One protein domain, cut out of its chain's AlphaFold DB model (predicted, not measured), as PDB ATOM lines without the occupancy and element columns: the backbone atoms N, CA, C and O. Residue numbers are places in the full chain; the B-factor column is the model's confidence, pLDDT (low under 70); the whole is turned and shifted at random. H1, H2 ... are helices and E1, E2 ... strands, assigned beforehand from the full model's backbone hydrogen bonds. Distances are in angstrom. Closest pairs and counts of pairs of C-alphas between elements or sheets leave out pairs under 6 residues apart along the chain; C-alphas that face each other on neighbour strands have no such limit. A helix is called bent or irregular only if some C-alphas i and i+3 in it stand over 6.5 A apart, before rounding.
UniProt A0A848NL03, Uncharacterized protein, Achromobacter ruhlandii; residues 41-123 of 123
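This is residues 41 to 123 of the 123 residues of an uncharacterized protein of Achromobacter ruhlandii (UniProt A0A848NL03). One twisted sheet of five strands forms a wall with two helices over one face and its other face bare. H1 crosses slantwise over the inner strands E3 and E4, H2 covers the edge strand E1, and after E5 residues 117 to 123 run away from the sheet as a tail. The printed part has 83 residues with two named helices and five named strands, in the order H1 H2 E1 E2 E3 E4 E5; the sheet's order is E1 - E2 - E3 - E4 - E5, antiparallel throughout. The class is mixed, helices and strands, and the whole is compact, with a radius of gyration of the C-alphas of 13.1 A and spans of 44 by 33 by 24 A.

Start with H1, residues 41 to 54, on the sheet at a height of 8.6 A, over E3, residues 88 to 95, and E4, residues 104 to 108. On the local plane it stands at 59 degrees to E3, slantwise but only just short of across. Its closest C-alphas to E3 are those of Ala 53 and Val 93, 6.4 A apart. H2, residues 57 to 64, is on the same face, over E1, residues 69 to 73, and runs along it at 13 degrees on the local plane. H1 and H2 are close but not clearly touching: their closest C-alphas, Phe 52 and Leu 60, are 7.9 A apart. In H1 every O i to N i+4 pair is within hydrogen-bond range; in H2, 2 of 4 are. Then look for a meander, each strand the antiparallel neighbour of the one before. E1 and E2, residues 79 to 85, form a hairpin, with N 72 and O 80 at 2.8 A. E2 and E3 form a hairpin, with N 81 and O 93 at 2.8 A. E3 and E4 form a hairpin, with N 94 and O 105 at 2.9 A. E4 and E5, residues 113 to 116, form a hairpin, with N 114 and O 106 at 2.8 A. E1 and E5 are apart.

Find C-alpha 41 at (64.082, -40.010, 33.273); from there H1 runs 20.1 A to C-alpha 54 at (84.060, -40.571, 35.151). H2 spans 10.8 A and is irregular, with C-alphas 58 and 61 7.2 A apart. E1 spans 14.0 A, E2 and E3 20.2 A each, E4 13.3 A and E5 9.9 A. E3 bends by 55 degrees at residue 91. E5 ends at C-alpha 116, (77.947, -49.668, 39.924).

The two C-alphas farthest apart, those of Arg 86 and Pro 123, are 46.2 A apart. The printed part has no cut and no long link. Look for low confidence at residues 121 to 123, which are under 70; the mean pLDDT of the printed part is 92.0.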
ATOM      1  N   GLY A  41      63.416 -41.134  32.610       86.31
ATOM      2  CA  GLY A  41      64.082 -40.010  33.273       86.31
ATOM      3  C   GLY A  41      65.086 -40.449  34.338       86.31
ATOM      4  O   GLY A  41      66.143 -39.836  34.452       86.31
ATOM      5  N   GLN A  42      64.795 -41.542  35.046       88.44
ATOM      6  CA  GLN A  42      65.678 -42.105  36.065       88.44
ATOM      7  C   GLN A  42      66.956 -42.676  35.441       88.44
ATOM      8  O   GLN A  42      68.057 -42.367  35.887       88.44
ATOM      9  N   ALA A  43      66.831 -43.439  34.350       90.31
ATOM     10  CA  ALA A  43      67.994 -43.948  33.627       90.31
ATOM     11  C   ALA A  43      68.840 -42.814  33.026       90.31
ATOM     12  O   ALA A  43      70.066 -42.879  33.068       90.31
ATOM     13  N   ARG A  44      68.205 -41.747  32.508       89.44
ATOM     14  CA  ARG A  44      68.935 -40.553  32.042       89.44
ATOM     15  C   ARG A  44      69.748 -39.913  33.162       89.44
ATOM     16  O   ARG A  44      70.887 -39.519  32.929       89.44
ATOM     17  N   ASP A  45      69.158 -39.775  34.345       91.19
ATOM     18  CA  ASP A  45      69.833 -39.160  35.487       91.19
ATOM     19  C   ASP A  45      71.021 -40.013  35.954       91.19
ATOM     20  O   ASP A  45      72.108 -39.476  36.152       91.19
ATOM     21  N   LEU A  46      70.868 -41.344  35.973       92.50
ATOM     22  CA  LEU A  46      71.976 -42.275  36.209       92.50
ATOM     23  C   LEU A  46      73.101 -42.116  35.175       92.50
ATOM     24  O   LEU A  46      74.268 -42.043  35.550       92.50
ATOM     25  N   PHE A  47      72.783 -42.042  33.878       93.69
ATOM     26  CA  PHE A  47      73.803 -41.861  32.837       93.69
ATOM     27  C   PHE A  47      74.558 -40.536  32.992       93.69
ATOM     28  O   PHE A  47      75.780 -40.494  32.859       93.69
ATOM     29  N   ALA A  48      73.850 -39.458  33.323       93.06
ATOM     30  CA  ALA A  48      74.468 -38.163  33.562       93.06
ATOM     31  C   ALA A  48      75.336 -38.157  34.840       93.06
ATOM     32  O   ALA A  48      76.421 -37.570  34.839       93.06
ATOM     33  N   ALA A  49      74.915 -38.866  35.891       95.56
ATOM     34  CA  ALA A  49      75.713 -39.048  37.098       95.56
ATOM     35  C   ALA A  49      76.977 -39.893  36.849       95.56
ATOM     36  O   ALA A  49      78.034 -39.595  37.403       95.56
ATOM     37  N   LEU A  50      76.900 -40.903  35.975       94.94
ATOM     38  CA  LEU A  50      78.059 -41.692  35.544       94.94
ATOM     39  C   LEU A  50      79.076 -40.849  34.768       94.94
ATOM     40  O   LEU A  50      80.271 -40.954  35.030       94.94
ATOM     41  N   LEU A  51      78.622 -39.966  33.872       94.44
ATOM     42  CA  LEU A  51      79.514 -39.005  33.212       94.44
ATOM     43  C   LEU A  51      80.240 -38.122  34.228       94.44
ATOM     44  O   LEU A  51      81.453 -37.956  34.134       94.44
ATOM     45  N   PHE A  52      79.529 -37.610  35.233       96.38
ATOM     46  CA  PHE A  52      80.137 -36.804  36.294       96.38
ATOM     47  C   PHE A  52      81.169 -37.591  37.114       96.38
ATOM     48  O   PHE A  52      82.243 -37.071  37.430       96.38
ATOM     49  N   ALA A  53      80.862 -38.849  37.434       96.12
ATOM     50  CA  ALA A  53      81.773 -39.742  38.136       96.12
ATOM     51  C   ALA A  53      83.060 -39.991  37.334       96.12
ATOM     52  O   ALA A  53      84.153 -39.938  37.895       96.12
ATOM     53  N   TRP A  54      82.935 -40.236  36.027       94.25
ATOM     54  CA  TRP A  54      84.060 -40.571  35.151       94.25
ATOM     55  C   TRP A  54      84.803 -39.368  34.574       94.25
ATOM     56  O   TRP A  54      85.896 -39.540  34.043       94.25
ATOM     57  N   THR A  55      84.260 -38.155  34.697       95.38
ATOM     58  CA  THR A  55      84.969 -36.941  34.282       95.38
ATOM     59  C   THR A  55      86.233 -36.778  35.137       95.38
ATOM     60  O   THR A  55      86.127 -36.742  36.379       95.38
ATOM     61  N   PRO A  56      87.429 -36.678  34.519       96.00
ATOM     62  CA  PRO A  56      88.666 -36.416  35.241       96.00
ATOM     63  C   PRO A  56      88.530 -35.162  36.096       96.00
ATOM     64  O   PRO A  56      87.952 -34.166  35.670       96.00
ATOM     65  N   GLN A  57      89.071 -35.189  37.315       95.38
ATOM     66  CA  GLN A  57      88.865 -34.089  38.261       95.38
ATOM     67  C   GLN A  57      89.340 -32.734  37.707       95.38
ATOM     68  O   GLN A  57      88.703 -31.718  37.965       95.38
ATOM     69  N   ALA A  58      90.414 -32.734  36.913       96.56
ATOM     70  CA  ALA A  58      90.958 -31.538  36.268       96.56
ATOM     71  C   ALA A  58      90.026 -30.920  35.205       96.56
ATOM     72  O   ALA A  58      90.180 -29.751  34.871       96.56
ATOM     73  N   GLU A  59      89.058 -31.677  34.684       97.31
ATOM     74  CA  GLU A  59      88.131 -31.233  33.632       97.31
ATOM     75  C   GLU A  59      86.766 -30.795  34.187       97.31
ATOM     76  O   GLU A  59      85.944 -30.234  33.461       97.31
ATOM     77  N   LEU A  60      86.508 -31.013  35.481       96.69
ATOM     78  CA  LEU A  60      85.200 -30.751  36.086       96.69
ATOM     79  C   LEU A  60      84.802 -29.279  36.058       96.69
ATOM     80  O   LEU A  60      83.633 -28.982  35.831       96.69
ATOM     81  N   ASP A  61      85.748 -28.364  36.263       97.12
ATOM     82  CA  ASP A  61      85.452 -26.931  36.223       97.12
ATOM     83  C   ASP A  61      84.980 -26.501  34.831       97.12
ATOM     84  O   ASP A  61      84.031 -25.727  34.717       97.12
ATOM     85  N   ALA A  62      85.587 -27.049  33.776       96.06
ATOM     86  CA  ALA A  62      85.179 -26.787  32.401       96.06
ATOM     87  C   ALA A  62      83.827 -27.441  32.063       96.06
ATOM     88  O   ALA A  62      83.013 -26.840  31.365       96.06
ATOM     89  N   ALA A  63      83.575 -28.653  32.565       93.62
ATOM     90  CA  ALA A  63      82.369 -29.420  32.246       93.62
ATOM     91  C   ALA A  63      81.124 -29.000  33.052       93.62
ATOM     92  O   ALA A  63      80.009 -29.033  32.528       93.62
ATOM     93  N   TYR A  64      81.296 -28.617  34.320       94.62
ATOM     94  CA  TYR A  64      80.199 -28.378  35.270       94.62
ATOM     95  C   TYR A  64      80.197 -26.971  35.878       94.62
ATOM     96  O   TYR A  64      79.199 -26.575  36.481       94.62
ATOM     97  N   GLY A  65      81.275 -26.207  35.696       95.31
ATOM     98  CA  GLY A  65      81.468 -24.887  36.288       95.31
ATOM     99  C   GLY A  65      82.228 -24.942  37.613       95.31
ATOM    100  O   GLY A  65      81.942 -25.760  38.493       95.31
ATOM    101  N   ALA A  66      83.181 -24.023  37.778       95.19
ATOM    102  CA  ALA A  66      83.928 -23.872  39.022       95.19
ATOM    103  C   ALA A  66      82.986 -23.573  40.202       95.19
ATOM    104  O   ALA A  66      82.092 -22.730  40.112       95.19
ATOM    105  N   GLY A  67      83.173 -24.287  41.313       95.12
ATOM    106  CA  GLY A  67      82.321 -24.178  42.505       95.12
ATOM    107  C   GLY A  67      80.975 -24.912  42.418       95.12
ATOM    108  O   GLY A  67      80.258 -24.973  43.415       95.12
ATOM    109  N   ALA A  68      80.635 -25.517  41.273       97.12
ATOM    110  CA  ALA A  68      79.442 -26.356  41.135       97.12
ATOM    111  C   ALA A  68      79.659 -27.793  41.632       97.12
ATOM    112  O   ALA A  68      78.728 -28.591  41.628       97.12
ATOM    113  N   TRP A  69      80.865 -28.149  42.063       97.94
ATOM    114  CA  TRP A  69      81.187 -29.478  42.565       97.94
ATOM    115  C   TRP A  69      82.173 -29.397  43.730       97.94
ATOM    116  O   TRP A  69      82.818 -28.374  43.958       97.94
ATOM    117  N   ARG A  70      82.291 -30.493  44.479       97.19
ATOM    118  CA  ARG A  70      83.308 -30.660  45.525       97.19
ATOM    119  C   ARG A  70      83.787 -32.098  45.593       97.19
ATOM    120  O   ARG A  70      82.998 -33.011  45.359       97.19
ATOM    121  N   ALA A  71      85.054 -32.297  45.941       97.00
ATOM    122  CA  ALA A  71      85.604 -33.602  46.281       97.00
ATOM    123  C   ALA A  71      86.098 -33.604  47.726       97.00
ATOM    124  O   ALA A  71      86.691 -32.634  48.197       97.00
ATOM    125  N   THR A  72      85.847 -34.702  48.425       96.69
ATOM    126  CA  THR A  72      86.271 -34.939  49.801       96.69
ATOM    127  C   THR A  72      86.801 -36.361  49.933       96.69
ATOM    128  O   THR A  72      86.538 -37.233  49.101       96.69
ATOM    129  N   ARG A  73      87.567 -36.603  50.995       95.44
ATOM    130  CA  ARG A  73      87.974 -37.948  51.390       95.44
ATOM    131  C   ARG A  73      87.413 -38.238  52.772       95.44
ATOM    132  O   ARG A  73      87.554 -37.417  53.675       95.44
ATOM    133  N   ALA A  74      86.722 -39.360  52.906       91.00
ATOM    134  CA  ALA A  74      86.183 -39.814  54.175       91.00
ATOM    135  C   ALA A  74      87.299 -40.382  55.066       91.00
ATOM    136  O   ALA A  74      88.371 -40.752  54.582       91.00
ATOM    137  N   ALA A  75      87.034 -40.464  56.372       90.25
ATOM    138  CA  ALA A  75      87.983 -40.997  57.354       90.25
ATOM    139  C   ALA A  75      88.346 -42.470  57.095       90.25
ATOM    140  O   ALA A  75      89.458 -42.889  57.388       90.25
ATOM    141  N   ASP A  76      87.431 -43.228  56.489       91.25
ATOM    142  CA  ASP A  76      87.643 -44.611  56.041       91.25
ATOM    143  C   ASP A  76      88.448 -44.720  54.728       91.25
ATOM    144  O   ASP A  76      88.537 -45.786  54.135       91.25
ATOM    145  N   GLY A  77      89.011 -43.611  54.234       93.06
ATOM    146  CA  GLY A  77      89.810 -43.568  53.010       93.06
ATOM    147  C   GLY A  77      89.000 -43.461  51.715       93.06
ATOM    148  O   GLY A  77      89.594 -43.190  50.663       93.06
ATOM    149  N   SER A  78      87.673 -43.600  51.776       95.19
ATOM    150  CA  SER A  78      86.803 -43.529  50.600       95.19
ATOM    151  C   SER A  78      86.826 -42.136  49.985       95.19
ATOM    152  O   SER A  78      86.732 -41.125  50.688       95.19
ATOM    153  N   ALA A  79      86.911 -42.067  48.661       96.38
ATOM    154  CA  ALA A  79      86.758 -40.806  47.950       96.38
ATOM    155  C   ALA A  79      85.269 -40.499  47.763       96.38
ATOM    156  O   ALA A  79      84.460 -41.395  47.520       96.38
ATOM    157  N   GLN A  80      84.902 -39.227  47.854       97.06
ATOM    158  CA  GLN A  80      83.554 -38.758  47.574       97.06
ATOM    159  C   GLN A  80      83.614 -37.507  46.707       97.06
ATOM    160  O   GLN A  80      84.483 -36.652  46.873       97.06
ATOM    161  N   ARG A  81      82.670 -37.389  45.780       97.50
ATOM    162  CA  ARG A  81      82.463 -36.189  44.979       97.50
ATOM    163  C   ARG A  81      80.986 -35.851  44.931       97.50
ATOM    164  O   ARG A  81      80.143 -36.736  44.853       97.50
ATOM    165  N   GLU A  82      80.668 -34.571  44.954       98.12
ATOM    166  CA  GLU A  82      79.298 -34.090  44.848       98.12
ATOM    167  C   GLU A  82      79.180 -33.071  43.732       98.12
ATOM    168  O   GLU A  82      80.006 -32.163  43.641       98.12
ATOM    169  N   LEU A  83      78.140 -33.217  42.912       98.12
ATOM    170  CA  LEU A  83      77.693 -32.166  42.008       98.12
ATOM    171  C   LEU A  83      76.584 -31.388  42.708       98.12
ATOM    172  O   LEU A  83      75.616 -31.979  43.186       98.12
ATOM    173  N   LEU A  84      76.715 -30.071  42.755       97.38
ATOM    174  CA  LEU A  84      75.775 -29.159  43.382       97.38
ATOM    175  C   LEU A  84      74.867 -28.535  42.323       97.38
ATOM    176  O   LEU A  84      75.310 -28.072  41.276       97.38
ATOM    177  N   GLN A  85      73.578 -28.458  42.624       93.88
ATOM    178  CA  GLN A  85      72.607 -27.696  41.859       93.88
ATOM    179  C   GLN A  85      71.875 -26.763  42.818       93.88
ATOM    180  O   GLN A  85      71.235 -27.210  43.766       93.88
ATOM    181  N   ARG A  86      71.982 -25.448  42.583       92.31
ATOM    182  CA  ARG A  86      71.440 -24.411  43.487       92.31
ATOM    183  C   ARG A  86      71.933 -24.568  44.938       92.31
ATOM    184  O   ARG A  86      71.167 -24.398  45.878       92.31
ATOM    185  N   GLY A  87      73.206 -24.932  45.109       91.62
ATOM    186  CA  GLY A  87      73.848 -25.106  46.420       91.62
ATOM    187  C   GLY A  87      73.536 -26.425  47.139       91.62
ATOM    188  O   GLY A  87      74.132 -26.693  48.177       91.62
ATOM    189  N   LEU A  88      72.654 -27.266  46.591       94.19
ATOM    190  CA  LEU A  88      72.305 -28.570  47.158       94.19
ATOM    191  C   LEU A  88      72.918 -29.706  46.332       94.19
ATOM    192  O   LEU A  88      73.004 -29.574  45.110       94.19
ATOM    193  N   PRO A  89      73.314 -30.836  46.945       95.44
ATOM    194  CA  PRO A  89      73.777 -31.997  46.195       95.44
ATOM    195  C   PRO A  89      72.698 -32.507  45.233       95.44
ATOM    196  O   PRO A  89      71.628 -32.940  45.653       95.44
ATOM    197  N   ARG A  90      72.997 -32.470  43.933       96.00
ATOM    198  CA  ARG A  90      72.236 -33.176  42.900       96.00
ATOM    199  C   ARG A  90      72.603 -34.655  42.896       96.00
ATOM    200  O   ARG A  90      71.718 -35.505  42.876       96.00
ATOM    201  N   TRP A  91      73.908 -34.927  42.928       96.88
ATOM    202  CA  TRP A  91      74.470 -36.271  42.997       96.88
ATOM    203  C   TRP A  91      75.598 -36.315  44.019       96.88
ATOM    204  O   TRP A  91      76.437 -35.414  44.057       96.88
ATOM    205  N   THR A  92      75.651 -37.393  44.797       97.56
ATOM    206  CA  THR A  92      76.824 -37.791  45.580       97.56
ATOM    207  C   THR A  92      77.386 -39.068  44.970       97.56
ATOM    208  O   THR A  92      76.688 -40.074  44.916       97.56
ATOM    209  N   VAL A  93      78.641 -39.034  44.533       97.88
ATOM    210  CA  VAL A  93      79.394 -40.197  44.059       97.88
ATOM    211  C   VAL A  93      80.395 -40.588  45.134       97.88
ATOM    212  O   VAL A  93      81.130 -39.732  45.625       97.88
ATOM    213  N   ARG A  94      80.436 -41.863  45.503       97.38
ATOM    214  CA  ARG A  94      81.367 -42.398  46.496       97.38
ATOM    215  C   ARG A  94      82.111 -43.596  45.922       97.38
ATOM    216  O   ARG A  94      81.488 -44.498  45.376       97.38
ATOM    217  N   TRP A  95      83.426 -43.609  46.098       96.88
ATOM    218  CA  TRP A  95      84.312 -44.729  45.793       96.88
ATOM    219  C   TRP A  95      84.810 -45.309  47.119       96.88
ATOM    220  O   TRP A  95      85.681 -44.694  47.750       96.88
ATOM    221  N   PRO A  96      84.219 -46.418  47.601       95.69
ATOM    222  CA  PRO A  96      84.631 -47.032  48.858       95.69
ATOM    223  C   PRO A  96      86.074 -47.536  48.780       95.69
ATOM    224  O   PRO A  96      86.465 -48.100  47.762       95.69
ATOM    225  N   ALA A  97      86.853 -47.356  49.849       93.00
ATOM    226  CA  ALA A  97      88.265 -47.756  49.871       93.00
ATOM    227  C   ALA A  97      88.479 -49.273  49.702       93.00
ATOM    228  O   ALA A  97      89.440 -49.680  49.061       93.00
ATOM    229  N   ASP A  98      87.560 -50.085  50.232       91.69
ATOM    230  CA  ASP A  98      87.642 -51.554  50.205       91.69
ATOM    231  C   ASP A  98      86.848 -52.189  49.046       91.69
ATOM    232  O   ASP A  98      86.604 -53.398  49.033       91.69
ATOM    233  N   ALA A  99      86.371 -51.385  48.090       89.12
ATOM    234  CA  ALA A  99      85.618 -51.892  46.949       89.12
ATOM    235  C   ALA A  99      86.547 -52.287  45.785       89.12
ATOM    236  O   ALA A  99      87.651 -51.757  45.673       89.12
ATOM    237  N   PRO A 100      86.107 -53.192  44.889       88.75
ATOM    238  CA  PRO A 100      86.844 -53.494  43.666       88.75
ATOM    239  C   PRO A 100      87.119 -52.237  42.836       88.75
ATOM    240  O   PRO A 100      86.300 -51.313  42.818       88.75
ATOM    241  N   ASP A 101      88.217 -52.239  42.084       87.12
ATOM    242  CA  ASP A 101      88.552 -51.141  41.179       87.12
ATOM    243  C   ASP A 101      87.382 -50.812  40.246       87.12
ATOM    244  O   ASP A 101      86.746 -51.688  39.662       87.12
ATOM    245  N   GLY A 102      87.068 -49.522  40.131       87.12
ATOM    246  CA  GLY A 102      85.954 -49.033  39.319       87.12
ATOM    247  C   GLY A 102      84.566 -49.180  39.955       87.12
ATOM    248  O   GLY A 102      83.592 -48.726  39.351       87.12
ATOM    249  N   ALA A 103      84.446 -49.761  41.154       93.81
ATOM    250  CA  ALA A 103      83.189 -49.778  41.889       93.81
ATOM    251  C   ALA A 103      82.885 -48.409  42.518       93.81
ATOM    252  O   ALA A 103      83.754 -47.744  43.084       93.81
ATOM    253  N   LEU A 104      81.626 -47.989  42.419       96.06
ATOM    254  CA  LEU A 104      81.150 -46.723  42.959       96.06
ATOM    255  C   LEU A 104      79.677 -46.795  43.359       96.06
ATOM    256  O   LEU A 104      78.895 -47.595  42.838       96.06
ATOM    257  N   GLU A 105      79.295 -45.914  44.273       96.88
ATOM    258  CA  GLU A 105      77.910 -45.667  44.653       96.88
ATOM    259  C   GLU A 105      77.499 -44.267  44.194       96.88
ATOM    260  O   GLU A 105      78.249 -43.305  44.366       96.88
ATOM    261  N   ILE A 106      76.303 -44.143  43.620       97.31
ATOM    262  CA  ILE A 106      75.706 -42.865  43.224       97.31
ATOM    263  C   ILE A 106      74.414 -42.690  44.000       97.31
ATOM    264  O   ILE A 106      73.514 -43.521  43.896       97.31
ATOM    265  N   ARG A 107      74.298 -41.585  44.729       97.00
ATOM    266  CA  ARG A 107      73.058 -41.158  45.371       97.00
ATOM    267  C   ARG A 107      72.509 -39.920  44.678       97.00
ATOM    268  O   ARG A 107      73.243 -38.943  44.530       97.00
ATOM    269  N   ASP A 108      71.241 -39.950  44.282       93.81
ATOM    270  CA  ASP A 108      70.539 -38.786  43.732       93.81
ATOM    271  C   ASP A 108      69.874 -37.925  44.824       93.81
ATOM    272  O   ASP A 108      69.842 -38.282  46.005       93.81
ATOM    273  N   ALA A 109      69.327 -36.774  44.429       90.31
ATOM    274  CA  ALA A 109      68.612 -35.868  45.329       90.31
ATOM    275  C   ALA A 109      67.304 -36.452  45.904       90.31
ATOM    276  O   ALA A 109      66.817 -35.954  46.919       90.31
ATOM    277  N   ALA A 110      66.731 -37.488  45.281       90.06
ATOM    278  CA  ALA A 110      65.550 -38.196  45.777       90.06
ATOM    279  C   ALA A 110      65.908 -39.306  46.787       90.06
ATOM    280  O   ALA A 110      65.014 -39.918  47.369       90.06
ATOM    281  N   GLY A 111      67.201 -39.554  47.018       90.81
ATOM    282  CA  GLY A 111      67.701 -40.592  47.913       90.81
ATOM    283  C   GLY A 111      67.844 -41.968  47.261       90.81
ATOM    284  O   GLY A 111      68.196 -42.921  47.958       90.81
ATOM    285  N   THR A 112      67.626 -42.098  45.948       92.50
ATOM    286  CA  THR A 112      67.904 -43.343  45.223       92.50
ATOM    287  C   THR A 112      69.399 -43.620  45.267       92.50
ATOM    288  O   THR A 112      70.197 -42.734  44.954       92.50
ATOM    289  N   VAL A 113      69.781 -44.852  45.606       94.81
ATOM    290  CA  VAL A 113      71.181 -45.291  45.609       94.81
ATOM    291  C   VAL A 113      71.397 -46.333  44.519       94.81
ATOM    292  O   VAL A 113      70.783 -47.398  44.528       94.81
ATOM    293  N   TRP A 114      72.312 -46.034  43.604       93.25
ATOM    294  CA  TRP A 114      72.802 -46.945  42.580       93.25
ATOM    295  C   TRP A 114      74.170 -47.471  42.976       93.25
ATOM    296  O   TRP A 114      75.051 -46.697  43.346       93.25
ATOM    297  N   ARG A 115      74.366 -48.782  42.845       93.56
ATOM    298  CA  ARG A 115      75.681 -49.414  42.953       93.56
ATOM    299  C   ARG A 115      76.139 -49.830  41.574       93.56
ATOM    300  O   ARG A 115      75.406 -50.502  40.852       93.56
ATOM    301  N   VAL A 116      77.343 -49.415  41.224       91.62
ATOM    302  CA  VAL A 116      77.947 -49.668  39.924       91.62
ATOM    303  C   VAL A 116      79.257 -50.383  40.180       91.62
ATOM    304  O   VAL A 116      80.067 -49.927  40.979       91.62
ATOM    305  N   ALA A 117      79.449 -51.512  39.517       90.62
ATOM    306  CA  ALA A 117      80.691 -52.262  39.548       90.62
ATOM    307  C   ALA A 117      80.989 -52.759  38.132       90.62
ATOM    308  O   ALA A 117      80.044 -53.015  37.371       90.62
ATOM    309  N   PRO A 118      82.270 -52.906  37.762       84.94
ATOM    310  CA  PRO A 118      82.626 -53.581  36.528       84.94
ATOM    311  C   PRO A 118      82.019 -54.983  36.494       84.94
ATOM    312  O   PRO A 118      81.928 -55.672  37.514       84.94
ATOM    313  N   LEU A 119      81.608 -55.416  35.305       79.50
ATOM    314  CA  LEU A 119      81.306 -56.825  35.104       79.50
ATOM    315  C   LEU A 119      82.615 -57.600  35.264       79.50
ATOM    316  O   LEU A 119      83.648 -57.170  34.756       79.50
ATOM    317  N   LYS A 120      82.570 -58.739  35.961       74.81
ATOM    318  CA  LYS A 120      83.683 -59.688  35.912       74.81
ATOM    319  C   LYS A 120      83.855 -60.078  34.447       74.81
ATOM    320  O   LYS A 120      82.912 -60.618  33.867       74.81
ATOM    321  N   GLU A 121      85.006 -59.776  33.857       57.06
ATOM    322  CA  GLU A 121      85.390 -60.370  32.580       57.06
ATOM    323  C   GLU A 121      85.395 -61.884  32.813       57.06
ATOM    324  O   GLU A 121      86.166 -62.395  33.625       57.06
ATOM    325  N   GLN A 122      84.424 -62.591  32.232       44.84
ATOM    326  CA  GLN A 122      84.482 -64.047  32.220       44.84
ATOM    327  C   GLN A 122      85.570 -64.428  31.204       44.84
ATOM    328  O   GLN A 122      85.549 -63.860  30.108       44.84
ATOM    329  N   PRO A 123      86.529 -65.291  31.585       43.50
ATOM    330  CA  PRO A 123      87.628 -65.710  30.718       43.50
ATOM    331  C   PRO A 123      87.150 -66.472  29.479       43.50
ATOM    332  O   PRO A 123      86.069 -67.105  29.545       43.50
TER     333      PRO A 123